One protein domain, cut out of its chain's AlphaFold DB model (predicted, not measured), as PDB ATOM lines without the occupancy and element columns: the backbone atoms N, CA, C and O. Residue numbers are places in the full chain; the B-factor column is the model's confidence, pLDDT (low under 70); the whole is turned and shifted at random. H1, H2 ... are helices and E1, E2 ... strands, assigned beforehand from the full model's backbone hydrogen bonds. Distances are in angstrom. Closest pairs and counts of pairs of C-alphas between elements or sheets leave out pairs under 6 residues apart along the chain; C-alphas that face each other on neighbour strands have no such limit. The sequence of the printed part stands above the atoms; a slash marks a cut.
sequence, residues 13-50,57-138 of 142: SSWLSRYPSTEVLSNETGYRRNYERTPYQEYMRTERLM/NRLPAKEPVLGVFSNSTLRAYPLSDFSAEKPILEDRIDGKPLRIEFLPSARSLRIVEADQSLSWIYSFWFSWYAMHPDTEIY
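This is residues 13 to 50 and 57 to 138 of the 142 residues of an uncharacterized protein of Planctomycetaceae bacterium (UniProt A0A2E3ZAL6). Two small sheets of three strands, E2 E1 E6 and E3 E4 E5, lie face to face as a sandwich, and the short helix H3 covers the face of E2 E1 E6 turned away from the other sheet. From the start of the printed part a long arm sticks out, with residues 15 to 26, 28 to 34 and 36 to 43 standing free. The printed part has 120 residues, with three named helices and six named strands in the order H1 H2 E1 E2 E3 E4 E5 E6 H3; both sheets are antiparallel, and the class is mixed, helices and strands, with under half of the residues in named elements. The whole is loose, with a radius of gyration of the C-alphas of 17.0 A, and spans 52 by 38 by 30 A.

H1, residues 13 to 16, and H2, residues 41 to 44, are apart from each other, and neither is on a sheet. E1, residues 64 to 69, and E2, residues 74 to 78, form a hairpin with N 68 and O 75 2.8 A apart. E6, residues 119 to 124, is also an antiparallel neighbour of E1, with N 65 and O 123 2.8 A apart. E3, residues 88 to 93, E4, residues 96 to 103, and E5, residues 108 to 114, make a meander, each strand the antiparallel neighbour of the one before; N 100 and O 89 are 2.8 A apart, as are N 101 and O 110. This sheet is strongly twisted. The two sheets form a sandwich, face to face, with 27 pairs of C-alphas within 10 A and planes 10 degrees apart. The closest C-alphas of E1 and E5 are those of Leu 66 and Leu 109, 6.6 A. H3, residues 125 to 131, is on the sheet E2 E1 E6 at a height over the sheet of 9.4 A and runs along the strands, at 18 degrees to E1 on the local plane. Its closest C-alphas with E1 are those of Trp 125 and Val 65, 6.0 A. Each O i to N i+4 pair in H3 is within hydrogen-bond range; H1 and H2 are too short for such a pair.

H1 begins at C-alpha 13, (76.256, 137.311, 145.383). E1 measures 16.3 A, E2 13.3 A, E3 16.0 A, E4 22.8 A, E5 17.0 A and E6 16.8 A from first to last C-alpha. H3, 10.0 A long, ends at C-alpha 131, (70.249, 164.430, 161.705).

The C-alphas of Gly 30 and Gly 95 are the two farthest apart, at 52.6 A. Without the stretches that stand free, the body has 93 residues and spans 38 by 34 by 33 A. The link H1 to H2 is long, with 24 residues. Residues 51 to 56 are not printed, and C-alphas 50 and 57 are 17.6 A apart across the cut. The mean pLDDT of the printed part is 94.2, and no printed residue is under 70.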
ATOM      1  N   SER A  13      76.613 137.968 146.646       92.94
ATOM      2  CA  SER A  13      76.256 137.311 145.383       92.94
ATOM      3  C   SER A  13      75.663 138.279 144.350       92.94
ATOM      4  O   SER A  13      75.994 138.188 143.170       92.94
ATOM      5  N   SER A  14      74.827 139.227 144.784       92.62
ATOM      6  CA  SER A  14      74.234 140.271 143.932       92.62
ATOM      7  C   SER A  14      75.247 141.334 143.493       92.62
ATOM      8  O   SER A  14      75.080 141.962 142.447       92.62
ATOM      9  N   TRP A  15      76.290 141.575 144.287       94.62
ATOM     10  CA  TRP A  15      77.418 142.406 143.875       94.62
ATOM     11  C   TRP A  15      78.278 141.683 142.837       94.62
ATOM     12  O   TRP A  15      78.506 142.205 141.747       94.62
ATOM     13  N   LEU A  16      78.703 140.457 143.145       95.56
ATOM     14  CA  LEU A  16      79.625 139.692 142.310       95.56
ATOM     15  C   LEU A  16      79.030 139.339 140.940       95.56
ATOM     16  O   LEU A  16      79.760 139.298 139.956       95.56
ATOM     17  N   SER A  17      77.709 139.157 140.840       94.88
ATOM     18  CA  SER A  17      77.045 138.961 139.543       94.88
ATOM     19  C   SER A  17      77.167 140.169 138.607       94.88
ATOM     20  O   SER A  17      77.157 139.998 137.391       94.88
ATOM     21  N   ARG A  18      77.296 141.386 139.156       93.81
ATOM     22  CA  ARG A  18      77.481 142.633 138.395       93.81
ATOM     23  C   ARG A  18      78.950 142.982 138.189       93.81
ATOM     24  O   ARG A  18      79.301 143.551 137.160       93.81
ATOM     25  N   TYR A  19      79.796 142.642 139.158       96.44
ATOM     26  CA  TYR A  19      81.213 143.000 139.183       96.44
ATOM     27  C   TYR A  19      82.078 141.758 139.444       96.44
ATOM     28  O   TYR A  19      82.681 141.643 140.517       96.44
ATOM     29  N   PRO A  20      82.154 140.820 138.481       97.81
ATOM     30  CA  PRO A  20      82.751 139.497 138.684       97.81
ATOM     31  C   PRO A  20      84.257 139.523 138.966       97.81
ATOM     32  O   PRO A  20      84.792 138.556 139.493       97.81
ATOM     33  N   SER A  21      84.941 140.621 138.637       97.94
ATOM     34  CA  SER A  21      86.365 140.823 138.919       97.94
ATOM     35  C   SER A  21      86.637 141.473 140.279       97.94
ATOM     36  O   SER A  21      87.780 141.821 140.554       97.94
ATOM     37  N   THR A  22      85.612 141.724 141.103       97.06
ATOM     38  CA  THR A  22      85.810 142.330 142.429       97.06
ATOM     39  C   THR A  22      86.577 141.375 143.330       97.06
ATOM     40  O   THR A  22      86.168 140.231 143.519       97.06
ATOM     41  N   GLU A  23      87.624 141.884 143.964       95.50
ATOM     42  CA  GLU A  23      88.368 141.170 144.995       95.50
ATOM     43  C   GLU A  23      87.969 141.668 146.389       95.50
ATOM     44  O   GLU A  23      87.629 142.835 146.590       95.50
ATOM     45  N   VAL A  24      88.019 140.768 147.370       92.81
ATOM     46  CA  VAL A  24      87.838 141.078 148.793       92.81
ATOM     47  C   VAL A  24      89.026 140.536 149.576       92.81
ATOM     48  O   VAL A  24      89.680 139.583 149.152       92.81
ATOM     49  N   LEU A  25      89.317 141.142 150.726       91.31
ATOM     50  CA  LEU A  25      90.402 140.679 151.589       91.31
ATOM     51  C   LEU A  25      90.111 139.274 152.128       91.31
ATOM     52  O   LEU A  25      88.987 138.967 152.525       91.31
ATOM     53  N   SER A  26      91.150 138.439 152.178       90.19
ATOM     54  CA  SER A  26      91.069 137.098 152.757       90.19
ATOM     55  C   SER A  26      90.799 137.148 154.265       90.19
ATOM     56  O   SER A  26      91.291 138.025 154.979       90.19
ATOM     57  N   ASN A  27      90.077 136.145 154.768       89.44
ATOM     58  CA  ASN A  27      89.920 135.914 156.206       89.44
ATOM     59  C   ASN A  27      91.189 135.316 156.856       89.44
ATOM     60  O   ASN A  27      91.275 135.250 158.084       89.44
ATOM     61  N   GLU A  28      92.193 134.923 156.063       90.06
ATOM     62  CA  GLU A  28      93.500 134.404 156.502       90.06
ATOM     63  C   GLU A  28      94.416 135.525 157.025       90.06
ATOM     64  O   GLU A  28      95.496 135.799 156.515       90.06
ATOM     65  N   THR A  29      93.966 136.205 158.075       90.69
ATOM     66  CA  THR A  29      94.641 137.391 158.633       90.69
ATOM     67  C   THR A  29      95.708 137.067 159.685       90.69
ATOM     68  O   THR A  29      96.386 137.970 160.167       90.69
ATOM     69  N   GLY A  30      95.824 135.801 160.107       92.44
ATOM     70  CA  GLY A  30      96.643 135.381 161.254       92.44
ATOM     71  C   GLY A  30      95.972 135.564 162.626       92.44
ATOM     72  O   GLY A  30      96.541 135.170 163.642       92.44
ATOM     73  N   TYR A  31      94.749 136.106 162.676       91.50
ATOM     74  CA  TYR A  31      93.981 136.306 163.910       91.50
ATOM     75  C   TYR A  31      92.789 135.349 164.019       91.50
ATOM     76  O   TYR A  31      92.109 135.048 163.039       91.50
ATOM     77  N   ARG A  32      92.457 134.934 165.249       88.50
ATOM     78  CA  ARG A  32      91.264 134.124 165.535       88.50
ATOM     79  C   ARG A  32      90.034 135.017 165.711       88.50
ATOM     80  O   ARG A  32      89.591 135.263 166.830       88.50
ATOM     81  N   ARG A  33      89.475 135.499 164.599       88.12
ATOM     82  CA  ARG A  33      88.195 136.222 164.575       88.12
ATOM     83  C   ARG A  33      87.228 135.554 163.606       88.12
ATOM     84  O   ARG A  33      87.552 135.366 162.443       88.12
ATOM     85  N   ASN A  34      86.033 135.220 164.089       87.25
ATOM     86  CA  ASN A  34      84.960 134.724 163.233       87.25
ATOM     87  C   ASN A  34      84.172 135.915 162.654       87.25
ATOM     88  O   ASN A  34      83.369 136.519 163.366       87.25
ATOM     89  N   TYR A  35      84.419 136.247 161.385       86.88
ATOM     90  CA  TYR A  35      83.720 137.309 160.650       86.88
ATOM     91  C   TYR A  35      82.330 136.899 160.128       86.88
ATOM     92  O   TYR A  35      81.574 137.759 159.688       86.88
ATOM     93  N   GLU A  36      81.951 135.624 160.236       85.88
ATOM     94  CA  GLU A  36      80.611 135.133 159.876       85.88
ATOM     95  C   GLU A  36      79.571 135.450 160.961       85.88
ATOM     96  O   GLU A  36      78.365 135.467 160.710       85.88
ATOM     97  N   ARG A  37      80.019 135.723 162.193       87.81
ATOM     98  CA  ARG A  37      79.142 136.065 163.313       87.81
ATOM     99  C   ARG A  37      79.054 137.577 163.486       87.81
ATOM    100  O   ARG A  37      80.017 138.226 163.888       87.81
ATOM    101  N   THR A  38      77.857 138.130 163.305       87.19
ATOM    102  CA  THR A  38      77.586 139.522 163.693       87.19
ATOM    103  C   THR A  38      77.616 139.683 165.226       87.19
ATOM    104  O   THR A  38      76.895 138.972 165.934       87.19
ATOM    105  N   PRO A  39      78.420 140.617 165.773       89.56
ATOM    106  CA  PRO A  39      78.457 140.893 167.211       89.56
ATOM    107  C   PRO A  39      77.208 141.641 167.710       89.56
ATOM    108  O   PRO A  39      77.018 141.765 168.916       89.56
ATOM    109  N   TYR A  40      76.340 142.114 166.805       89.69
ATOM    110  CA  TYR A  40      75.186 142.966 167.114       89.69
ATOM    111  C   TYR A  40      73.828 142.256 166.981       89.69
ATOM    112  O   TYR A  40      72.803 142.929 166.924       89.69
ATOM    113  N   GLN A  41      73.781 140.916 166.941       90.88
ATOM    114  CA  GLN A  41      72.521 140.167 166.761       90.88
ATOM    115  C   GLN A  41      71.430 140.576 167.755       90.88
ATOM    116  O   GLN A  41      70.330 140.923 167.339       90.88
ATOM    117  N   GLU A  42      71.737 140.586 169.054       91.75
ATOM    118  CA  GLU A  42      70.750 140.949 170.082       91.75
ATOM    119  C   GLU A  42      70.330 142.415 169.990       91.75
ATOM    120  O   GLU A  42      69.166 142.749 170.203       91.75
ATOM    121  N   TYR A  43      71.259 143.294 169.605       93.06
ATOM    122  CA  TYR A  43      70.935 144.697 169.390       93.06
ATOM    123  C   TYR A  43      69.905 144.852 168.270       93.06
ATOM    124  O   TYR A  43      68.947 145.596 168.438       93.06
ATOM    125  N   MET A  44      70.040 144.126 167.160       90.88
ATOM    126  CA  MET A  44      69.112 144.235 166.027       90.88
ATOM    127  C   MET A  44      67.729 143.616 166.288       90.88
ATOM    128  O   MET A  44      66.802 143.888 165.536       90.88
ATOM    129  N   ARG A  45      67.557 142.810 167.345       92.25
ATOM    130  CA  ARG A  45      66.279 142.143 167.673       92.25
ATOM    131  C   ARG A  45      65.278 143.004 168.441       92.25
ATOM    132  O   ARG A  45      64.142 142.584 168.630       92.25
ATOM    133  N   THR A  46      65.693 144.164 168.939       94.12
ATOM    134  CA  THR A  46      64.845 145.042 169.760       94.12
ATOM    135  C   THR A  46      64.883 146.461 169.220       94.12
ATOM    136  O   THR A  46      65.882 146.853 168.633       94.12
ATOM    137  N   GLU A  47      63.874 147.282 169.503       92.94
ATOM    138  CA  GLU A  47      63.890 148.713 169.142       92.94
ATOM    139  C   GLU A  47      64.782 149.570 170.062       92.94
ATOM    140  O   GLU A  47      64.986 150.757 169.817       92.94
ATOM    141  N   ARG A  48      65.353 148.992 171.129       94.62
ATOM    142  CA  ARG A  48      66.180 149.740 172.086       94.62
ATOM    143  C   ARG A  48      67.462 150.245 171.427       94.62
ATOM    144  O   ARG A  48      68.217 149.464 170.846       94.62
ATOM    145  N   LEU A  49      67.730 151.539 171.570       95.75
ATOM    146  CA  LEU A  49      68.962 152.169 171.101       95.75
ATOM    147  C   LEU A  49      70.075 152.028 172.146       95.75
ATOM    148  O   LEU A  49      69.811 152.018 173.347       95.75
ATOM    149  N   MET A  50      71.321 151.908 171.678       93.38
ATOM    150  CA  MET A  50      72.497 151.819 172.553       93.38
ATOM    151  C   MET A  50      72.791 153.162 173.229       93.38
ATOM    152  O   MET A  50      73.209 153.196 174.383       93.38
ATOM    153  N   ASN A  57      58.107 159.050 166.462       93.88
ATOM    154  CA  ASN A  57      57.202 157.903 166.370       93.88
ATOM    155  C   ASN A  57      56.602 157.707 164.965       93.88
ATOM    156  O   ASN A  57      55.719 156.870 164.807       93.88
ATOM    157  N   ARG A  58      57.050 158.472 163.957       95.31
ATOM    158  CA  ARG A  58      56.561 158.346 162.573       95.31
ATOM    159  C   ARG A  58      56.923 157.002 161.926       95.31
ATOM    160  O   ARG A  58      56.181 156.546 161.069       95.31
ATOM    161  N   LEU A  59      58.033 156.384 162.339       96.38
ATOM    162  CA  LEU A  59      58.485 155.051 161.922       96.38
ATOM    163  C   LEU A  59      59.138 154.331 163.118       96.38
ATOM    164  O   LEU A  59      59.596 155.011 164.047       96.38
ATOM    165  N   PRO A  60      59.222 152.985 163.111       96.12
ATOM    166  CA  PRO A  60      60.049 152.237 164.058       96.12
ATOM    167  C   PRO A  60      61.483 152.777 164.092       96.12
ATOM    168  O   PRO A  60      62.026 153.183 163.066       96.12
ATOM    169  N   ALA A  61      62.122 152.788 165.262       96.31
ATOM    170  CA  ALA A  61      63.441 153.395 165.421       96.31
ATOM    171  C   ALA A  61      64.474 152.718 164.508       96.31
ATOM    172  O   ALA A  61      65.308 153.397 163.908       96.31
ATOM    173  N   LYS A  62      64.394 151.393 164.363       96.38
ATOM    174  CA  LYS A  62      65.282 150.601 163.501       96.38
ATOM    175  C   LYS A  62      64.680 150.259 162.138       96.38
ATOM    176  O   LYS A  62      65.180 149.349 161.483       96.38
ATOM    177  N   GLU A  63      63.673 151.005 161.683       96.62
ATOM    178  CA  GLU A  63      63.215 150.918 160.294       96.62
ATOM    179  C   GLU A  63      64.361 151.323 159.356       96.62
ATOM    180  O   GLU A  63      64.903 152.427 159.502       96.62
ATOM    181  N   PRO A  64      64.794 150.460 158.422       96.62
ATOM    182  CA  PRO A  64      65.754 150.858 157.410       96.62
ATOM    183  C   PRO A  64      65.116 151.861 156.453       96.62
ATOM    184  O   PRO A  64      64.010 151.656 155.960       96.62
ATOM    185  N   VAL A  65      65.830 152.938 156.162       97.06
ATOM    186  CA  VAL A  65      65.392 153.984 155.246       97.06
ATOM    187  C   VAL A  65      66.483 154.274 154.227       97.06
ATOM    188  O   VAL A  65      67.675 154.314 154.548       97.06
ATOM    189  N   LEU A  66      66.064 154.517 152.992       97.06
ATOM    190  CA  LEU A  66      66.890 155.185 151.999       97.06
ATOM    191  C   LEU A  66      66.566 156.678 152.066       97.06
ATOM    192  O   LEU A  66      65.468 157.093 151.708       97.06
ATOM    193  N   GLY A  67      67.497 157.478 152.571       95.81
ATOM    194  CA  GLY A  67      67.379 158.930 152.576       95.81
ATOM    195  C   GLY A  67      67.914 159.507 151.274       95.81
ATOM    196  O   GLY A  67      69.030 159.171 150.879       95.81
ATOM    197  N   VAL A  68      67.139 160.364 150.613       95.56
ATOM    198  CA  VAL A  68      67.508 161.029 149.361       95.56
ATOM    199  C   VAL A  68      67.470 162.540 149.549       95.56
ATOM    200  O   VAL A  68      66.560 163.096 150.168       95.56
ATOM    201  N   PHE A  69      68.491 163.189 149.004       93.00
ATOM    202  CA  PHE A  69      68.764 164.608 149.121       93.00
ATOM    203  C   PHE A  69      68.701 165.261 147.745       93.00
ATOM    204  O   PHE A  69      69.313 164.779 146.789       93.00
ATOM    205  N   SER A  70      68.037 166.407 147.680       92.62
ATOM    206  CA  SER A  70      68.220 167.414 146.638       92.62
ATOM    207  C   SER A  70      68.655 168.743 147.281       92.62
ATOM    208  O   SER A  70      68.935 168.813 148.477       92.62
ATOM    209  N   ASN A  71      68.696 169.824 146.496       87.75
ATOM    210  CA  ASN A  71      68.998 171.163 147.016       87.75
ATOM    211  C   ASN A  71      67.910 171.720 147.950       87.75
ATOM    212  O   ASN A  71      68.206 172.602 148.750       87.75
ATOM    213  N   SER A  72      66.669 171.240 147.831       92.31
ATOM    214  CA  SER A  72      65.503 171.773 148.553       92.31
ATOM    215  C   SER A  72      64.725 170.730 149.349       92.31
ATOM    216  O   SER A  72      63.986 171.111 150.251       92.31
ATOM    217  N   THR A  73      64.906 169.442 149.059       95.06
ATOM    218  CA  THR A  73      64.075 168.366 149.601       95.06
ATOM    219  C   THR A  73      64.934 167.280 150.238       95.06
ATOM    220  O   THR A  73      65.942 166.830 149.687       95.06
ATOM    221  N   LEU A  74      64.496 166.847 151.420       95.25
ATOM    222  CA  LEU A  74      65.018 165.702 152.154       95.25
ATOM    223  C   LEU A  74      63.884 164.696 152.290       95.25
ATOM    224  O   LEU A  74      62.889 164.988 152.956       95.25
ATOM    225  N   ARG A  75      64.021 163.526 151.670       97.19
ATOM    226  CA  ARG A  75      62.977 162.500 151.696       97.19
ATOM    227  C   ARG A  75      63.538 161.156 152.125       97.19
ATOM    228  O   ARG A  75      64.535 160.694 151.581       97.19
ATOM    229  N   ALA A  76      62.873 160.519 153.081       97.56
ATOM    230  CA  ALA A  76      63.149 159.155 153.498       97.56
ATOM    231  C   ALA A  76      62.156 158.188 152.848       97.56
ATOM    232  O   ALA A  76      60.948 158.412 152.913       97.56
ATOM    233  N   TYR A  77      62.667 157.102 152.277       97.56
ATOM    234  CA  TYR A  77      61.882 155.982 151.760       97.56
ATOM    235  C   TYR A  77      62.022 154.795 152.723       97.56
ATOM    236  O   TYR A  77      63.122 154.231 152.809       97.56
ATOM    237  N   PRO A  78      60.965 154.433 153.473       97.25
ATOM    238  CA  PRO A  78      60.975 153.262 154.346       97.25
ATOM    239  C   PRO A  78      61.130 151.978 153.536       97.25
ATOM    240  O   PRO A  78      60.512 151.822 152.485       97.25
ATOM    241  N   LEU A  79      61.932 151.035 154.026       96.50
ATOM    242  CA  LEU A  79      62.052 149.717 153.407       96.50
ATOM    243  C   LEU A  79      60.709 148.973 153.433       96.50
ATOM    244  O   LEU A  79      60.411 148.233 152.498       96.50
ATOM    245  N   SER A  80      59.901 149.186 154.476       95.44
ATOM    246  CA  SER A  80      58.576 148.582 154.654       95.44
ATOM    247  C   SER A  80      57.579 148.874 153.530       95.44
ATOM    248  O   SER A  80      56.623 148.119 153.370       95.44
ATOM    249  N   ASP A  81      57.795 149.934 152.747       95.31
ATOM    250  CA  ASP A  81      56.914 150.324 151.638       95.31
ATOM    251  C   ASP A  81      57.159 149.499 150.359       95.31
ATOM    252  O   ASP A  81      56.456 149.661 149.354       95.31
ATOM    253  N   PHE A  82      58.152 148.606 150.397       95.69
ATOM    254  CA  PHE A  82      58.558 147.745 149.297       95.69
ATOM    255  C   PHE A  82      58.326 146.269 149.628       95.69
ATOM    256  O   PHE A  82      58.463 145.822 150.767       95.69
ATOM    257  N   SER A  83      58.025 145.480 148.598       95.06
ATOM    258  CA  SER A  83      57.885 144.027 148.715       95.06
ATOM    259  C   SER A  83      58.381 143.325 147.452       95.06
ATOM    260  O   SER A  83      58.750 143.972 146.475       95.06
ATOM    261  N   ALA A  84      58.404 141.990 147.446       92.69
ATOM    262  CA  ALA A  84      58.756 141.240 146.239       92.69
ATOM    263  C   ALA A  84      57.730 141.449 145.105       92.69
ATOM    264  O   ALA A  84      58.087 141.404 143.931       92.69
ATOM    265  N   GLU A  85      56.470 141.707 145.458       94.19
ATOM    266  CA  GLU A  85      55.362 142.009 144.546       94.19
ATOM    267  C   GLU A  85      55.366 143.474 144.090       94.19
ATOM    268  O   GLU A  85      54.900 143.782 142.994       94.19
ATOM    269  N   LYS A  86      55.930 144.374 144.907       93.06
ATOM    270  CA  LYS A  86      56.142 145.790 144.592       93.06
ATOM    271  C   LYS A  86      57.626 146.161 144.753       93.06
ATOM    272  O   LYS A  86      57.979 146.892 145.682       93.06
ATOM    273  N   PRO A  87      58.515 145.645 143.880       95.69
ATOM    274  CA  PRO A  87      59.951 145.799 144.072       95.69
ATOM    275  C   PRO A  87      60.490 147.116 143.513       95.69
ATOM    276  O   PRO A  87      61.599 147.494 143.856       95.69
ATOM    277  N   ILE A  88      59.744 147.810 142.651       97.12
ATOM    278  CA  ILE A  88      60.179 149.059 142.022       97.12
ATOM    279  C   ILE A  88      59.294 150.208 142.493       97.12
ATOM    280  O   ILE A  88      58.066 150.097 142.490       97.12
ATOM    281  N   LEU A  89      59.932 151.323 142.834       96.62
ATOM    282  CA  LEU A  89      59.298 152.620 143.019       96.62
ATOM    283  C   LEU A  89      59.921 153.628 142.055       96.62
ATOM    284  O   LEU A  89      61.140 153.801 142.025       96.62
ATOM    285  N   GLU A  90      59.072 154.316 141.306       97.00
ATOM    286  CA  GLU A  90      59.436 155.499 140.532       97.00
ATOM    287  C   GLU A  90      58.886 156.732 141.250       97.00
ATOM    288  O   GLU A  90      57.711 156.773 141.615       97.00
ATOM    289  N   ASP A  91      59.741 157.725 141.479       96.25
ATOM    290  CA  ASP A  91      59.379 158.978 142.140       96.25
ATOM    291  C   ASP A  91      60.094 160.159 141.466       96.25
ATOM    292  O   ASP A  91      60.992 159.998 140.631       96.25
ATOM    293  N   ARG A  92      59.683 161.378 141.822       95.88
ATOM    294  CA  ARG A  92      60.382 162.606 141.459       95.88
ATOM    295  C   ARG A  92      60.613 163.469 142.691       95.88
ATOM    296  O   ARG A  92      59.673 163.837 143.391       95.88
ATOM    297  N   ILE A  93      61.863 163.872 142.892       95.38
ATOM    298  CA  ILE A  93      62.251 164.836 143.928       95.38
ATOM    299  C   ILE A  93      62.602 166.144 143.234       95.38
ATOM    300  O   ILE A  93      63.491 166.179 142.387       95.38
ATOM    301  N   ASP A  94      61.877 167.218 143.546       94.44
ATOM    302  CA  ASP A  94      62.013 168.525 142.882       94.44
ATOM    303  C   ASP A  94      61.965 168.422 141.347       94.44
ATOM    304  O   ASP A  94      62.743 169.042 140.622       94.44
ATOM    305  N   GLY A  95      61.077 167.561 140.840       94.81
ATOM    306  CA  GLY A  95      60.921 167.297 139.409       94.81
ATOM    307  C   GLY A  95      62.002 166.405 138.786       94.81
ATOM    308  O   GLY A  95      61.864 166.056 137.611       94.81
ATOM    309  N   LYS A  96      63.022 165.975 139.536       96.06
ATOM    310  CA  LYS A  96      64.113 165.109 139.060       96.06
ATOM    311  C   LYS A  96      63.745 163.632 139.207       96.06
ATOM    312  O   LYS A  96      63.274 163.257 140.280       96.06
ATOM    313  N   PRO A  97      63.925 162.804 138.164       96.56
ATOM    314  CA  PRO A  97      63.541 161.399 138.205       96.56
ATOM    315  C   PRO A  97      64.428 160.590 139.155       96.56
ATOM    316  O   PRO A  97      65.634 160.829 139.269       96.56
ATOM    317  N   LEU A  98      63.804 159.611 139.802       96.69
ATOM    318  CA  LEU A  98      64.434 158.641 140.680       96.69
ATOM    319  C   LEU A  98      63.720 157.290 140.535       96.69
ATOM    320  O   LEU A  98      62.493 157.225 140.609       96.69
ATOM    321  N   ARG A  99      64.486 156.207 140.386       97.81
ATOM    322  CA  ARG A  99      63.980 154.832 140.412       97.81
ATOM    323  C   ARG A  99      64.708 154.021 141.476       97.81
ATOM    324  O   ARG A  99      65.932 153.869 141.435       97.81
ATOM    325  N   ILE A 100      63.934 153.499 142.420       97.50
ATOM    326  CA  ILE A 100      64.393 152.700 143.554       97.50
ATOM    327  C   ILE A 100      63.939 151.257 143.341       97.50
ATOM    328  O   ILE A 100      62.785 151.002 143.004       97.50
ATOM    329  N   GLU A 101      64.844 150.315 143.560       96.69
ATOM    330  CA  GLU A 101      64.593 148.882 143.521       96.69
ATOM    331  C   GLU A 101      64.842 148.254 144.894       96.69
ATOM    332  O   GLU A 101      65.874 148.480 145.528       96.69
ATOM    333  N   PHE A 102      63.910 147.424 145.337       96.62
ATOM    334  CA  PHE A 102      64.061 146.558 146.490       96.62
ATOM    335  C   PHE A 102      64.888 145.326 146.136       96.62
ATOM    336  O   PHE A 102      64.640 144.657 145.135       96.62
ATOM    337  N   LEU A 103      65.852 145.004 146.996       94.38
ATOM    338  CA  LEU A 103      66.710 143.830 146.892       94.38
ATOM    339  C   LEU A 103      66.322 142.812 147.977       94.38
ATOM    340  O   LEU A 103      66.806 142.918 149.110       94.38
ATOM    341  N   PRO A 104      65.502 141.785 147.670       92.75
ATOM    342  CA  PRO A 104      65.009 140.847 148.680       92.75
ATOM    343  C   PRO A 104      66.120 140.082 149.407       92.75
ATOM    344  O   PRO A 104      66.039 139.870 150.615       92.75
ATOM    345  N   SER A 105      67.183 139.705 148.688       91.88
ATOM    346  CA  SER A 105      68.327 138.961 149.237       91.88
ATOM    347  C   SER A 105      69.103 139.752 150.293       91.88
ATOM    348  O   SER A 105      69.646 139.164 151.225       91.88
ATOM    349  N   ALA A 106      69.149 141.074 150.147       92.06
ATOM    350  CA  ALA A 106      69.849 141.986 151.042       92.06
ATOM    351  C   ALA A 106      68.914 142.666 152.053       92.06
ATOM    352  O   ALA A 106      69.393 143.272 153.009       92.06
ATOM    353  N   ARG A 107      67.592 142.571 151.837       93.12
ATOM    354  CA  ARG A 107      66.561 143.356 152.531       93.12
ATOM    355  C   ARG A 107      66.929 144.842 152.547       93.12
ATOM    356  O   ARG A 107      66.957 145.469 153.600       93.12
ATOM    357  N   SER A 108      67.256 145.376 151.375       95.31
ATOM    358  CA  SER A 108      67.720 146.752 151.197       95.31
ATOM    359  C   SER A 108      67.106 147.406 149.961       95.31
ATOM    360  O   SER A 108      66.401 146.756 149.188       95.31
ATOM    361  N   LEU A 109      67.372 148.701 149.790       96.00
ATOM    362  CA  LEU A 109      66.955 149.488 148.631       96.00
ATOM    363  C   LEU A 109      68.181 149.917 147.828       96.00
ATOM    364  O   LEU A 109      69.209 150.290 148.398       96.00
ATOM    365  N   ARG A 110      68.049 149.905 146.505       94.94
ATOM    366  CA  ARG A 110      69.059 150.327 145.539       94.94
ATOM    367  C   ARG A 110      68.483 151.395 144.625       94.94
ATOM    368  O   ARG A 110      67.430 151.199 144.033       94.94
ATOM    369  N   ILE A 111      69.204 152.495 144.449       95.31
ATOM    370  CA  ILE A 111      68.894 153.460 143.393       95.31
ATOM    371  C   ILE A 111      69.479 152.933 142.087       95.31
ATOM    372  O   ILE A 111      70.688 152.738 141.979       95.31
ATOM    373  N   VAL A 112      68.607 152.659 141.117       95.19
ATOM    374  CA  VAL A 112      68.984 152.129 139.794       95.19
ATOM    375  C   VAL A 112      68.997 153.202 138.714       95.19
ATOM    376  O   VAL A 112      69.629 153.017 137.679       95.19
ATOM    377  N   GLU A 113      68.327 154.323 138.963       95.75
ATOM    378  CA  GLU A 113      68.339 155.508 138.116       95.75
ATOM    379  C   GLU A 113      68.101 156.738 138.990       95.75
ATOM    380  O   GLU A 113      67.192 156.737 139.819       95.75
ATOM    381  N   ALA A 114      68.915 157.777 138.827       95.00
ATOM    382  CA  ALA A 114      68.728 159.059 139.491       95.00
ATOM    383  C   ALA A 114      69.394 160.175 138.691       95.00
ATOM    384  O   ALA A 114      70.415 159.966 138.030       95.00
ATOM    385  N   ASP A 115      68.834 161.375 138.797       94.38
ATOM    386  CA  ASP A 115      69.510 162.592 138.362       94.38
ATOM    387  C   ASP A 115      70.827 162.802 139.138       94.38
ATOM    388  O   ASP A 115      70.898 162.552 140.341       94.38
ATOM    389  N   GLN A 116      71.868 163.297 138.461       91.19
ATOM    390  CA  GLN A 116      73.218 163.466 139.029       91.19
ATOM    391  C   GLN A 116      73.283 164.457 140.197       91.19
ATOM    392  O   GLN A 116      74.242 164.453 140.962       91.19
ATOM    393  N   SER A 117      72.283 165.330 140.318       91.75
ATOM    394  CA  SER A 117      72.180 166.286 141.419       91.75
ATOM    395  C   SER A 117      71.456 165.733 142.649       91.75
ATOM    396  O   SER A 117      71.279 166.464 143.624       91.75
ATOM    397  N   LEU A 118      71.007 164.475 142.605       93.31
ATOM    398  CA  LEU A 118      70.511 163.762 143.773       93.31
ATOM    399  C   LEU A 118      71.660 163.019 144.453       93.31
ATOM    400  O   LEU A 118      72.556 162.473 143.814       93.31
ATOM    401  N   SER A 119      71.619 162.974 145.776       93.44
ATOM    402  CA  SER A 119      72.506 162.141 146.592       93.44
ATOM    403  C   SER A 119      71.667 161.309 147.546       93.44
ATOM    404  O   SER A 119      70.510 161.639 147.801       93.44
ATOM    405  N   TRP A 120      72.219 160.220 148.075       94.31
ATOM    406  CA  TRP A 120      71.471 159.335 148.961       94.31
ATOM    407  C   TRP A 120      72.360 158.581 149.934       94.31
ATOM    408  O   TRP A 120      73.559 158.410 149.716       94.31
ATOM    409  N   ILE A 121      71.744 158.101 151.009       93.06
ATOM    410  CA  ILE A 121      72.383 157.249 152.006       93.06
ATOM    411  C   ILE A 121      71.376 156.241 152.555       93.06
ATOM    412  O   ILE A 121      70.195 156.540 152.731       93.06
ATOM    413  N   TYR A 122      71.857 155.038 152.847       93.44
ATOM    414  CA  TYR A 122      71.084 154.021 153.547       93.44
ATOM    415  C   TYR A 122      71.355 154.115 155.054       93.44
ATOM    416  O   TYR A 122      72.513 154.163 155.472       93.44
ATOM    417  N   SER A 123      70.308 154.161 155.878       94.44
ATOM    418  CA  SER A 123      70.417 154.342 157.332       94.44
ATOM    419  C   SER A 123      69.264 153.654 158.062       94.44
ATOM    420  O   SER A 123      68.264 153.290 157.460       94.44
ATOM    421  N   PHE A 124      69.364 153.520 159.384       96.25
ATOM    422  CA  PHE A 124      68.176 153.340 160.221       96.25
ATOM    423  C   PHE A 124      67.481 154.681 160.479       96.25
ATOM    424  O   PHE A 124      68.144 155.725 160.550       96.25
ATOM    425  N   TRP A 125      66.164 154.637 160.683       97.50
ATOM    426  CA  TRP A 125      65.317 155.801 160.920       97.50
ATOM    427  C   TRP A 125      65.767 156.645 162.115       97.50
ATOM    428  O   TRP A 125      65.854 157.862 161.984       97.50
ATOM    429  N   PHE A 126      66.127 156.037 163.253       97.25
ATOM    430  CA  PHE A 126      66.554 156.789 164.441       97.25
ATOM    431  C   PHE A 126      67.757 157.697 164.152       97.25
ATOM    432  O   PHE A 126      67.803 158.835 164.611       97.25
ATOM    433  N   SER A 127      68.724 157.195 163.377       96.62
ATOM    434  CA  SER A 127      69.939 157.933 163.036       96.62
ATOM    435  C   SER A 127      69.646 158.996 161.985       96.62
ATOM    436  O   SER A 127      70.138 160.115 162.095       96.62
ATOM    437  N   TRP A 128      68.823 158.662 160.987       96.25
ATOM    438  CA  TRP A 128      68.395 159.603 159.955       96.25
ATOM    439  C   TRP A 128      67.632 160.784 160.561       96.25
ATOM    440  O   TRP A 128      68.017 161.932 160.368       96.25
ATOM    441  N   TYR A 129      66.594 160.505 161.353       97.00
ATOM    442  CA  TYR A 129      65.756 161.526 161.976       97.00
ATOM    443  C   TYR A 129      66.543 162.426 162.933       97.00
ATOM    444  O   TYR A 129      66.319 163.634 162.950       97.00
ATOM    445  N   ALA A 130      67.495 161.871 163.692       96.75
ATOM    446  CA  ALA A 130      68.347 162.663 164.576       96.75
ATOM    447  C   ALA A 130      69.165 163.732 163.826       96.75
ATOM    448  O   ALA A 130      69.463 164.776 164.401       96.75
ATOM    449  N   MET A 131      69.515 163.486 162.558       94.81
ATOM    450  CA  MET A 131      70.249 164.430 161.705       94.81
ATOM    451  C   MET A 131      69.330 165.282 160.818       94.81
ATOM    452  O   MET A 131      69.687 166.403 160.458       94.81
ATOM    453  N   HIS A 132      68.155 164.760 160.462       95.25
ATOM    454  CA  HIS A 132      67.228 165.348 159.495       95.25
ATOM    455  C   HIS A 132      65.783 165.326 160.028       95.25
ATOM    456  O   HIS A 132      64.927 164.628 159.477       95.25
ATOM    457  N   PRO A 133      65.472 166.068 161.109       95.81
ATOM    458  CA  PRO A 133      64.159 166.001 161.751       95.81
ATOM    459  C   PRO A 133      63.019 166.490 160.843       95.81
ATOM    460  O   PRO A 133      61.916 165.938 160.891       95.81
ATOM    461  N   ASP A 134      63.311 167.445 159.958       94.56
ATOM    462  CA  ASP A 134      62.355 168.036 159.012       94.56
ATOM    463  C   ASP A 134      62.171 167.205 157.730       94.56
ATOM    464  O   ASP A 134      61.484 167.631 156.807       94.56
ATOM    465  N   THR A 135      62.774 166.009 157.660       96.31
ATOM    466  CA  THR A 135      62.620 165.098 156.521       96.31
ATOM    467  C   THR A 135      61.148 164.812 156.229       96.31
ATOM    468  O   THR A 135      60.346 164.497 157.125       96.31
ATOM    469  N   GLU A 136      60.821 164.827 154.944       96.19
ATOM    470  CA  GLU A 136      59.629 164.175 154.432       96.19
ATOM    471  C   GLU A 136      59.819 162.661 154.537       96.19
ATOM    472  O   GLU A 136      60.934 162.144 154.416       96.19
ATOM    473  N   ILE A 137      58.724 161.948 154.759       96.31
ATOM    474  CA  ILE A 137      58.678 160.494 154.633       96.31
ATOM    475  C   ILE A 137      57.820 160.232 153.408       96.31
ATOM    476  O   ILE A 137      56.707 160.756 153.319       96.31
ATOM    477  N   TYR A 138      58.346 159.465 152.458       95.31
ATOM    478  CA  TYR A 138      57.533 158.970 151.364       95.31
ATOM    479  C   TYR A 138      56.403 158.134 151.965       95.31
ATOM    480  O   TYR A 138      56.662 157.186 152.696       95.31
TER     481      TYR A 138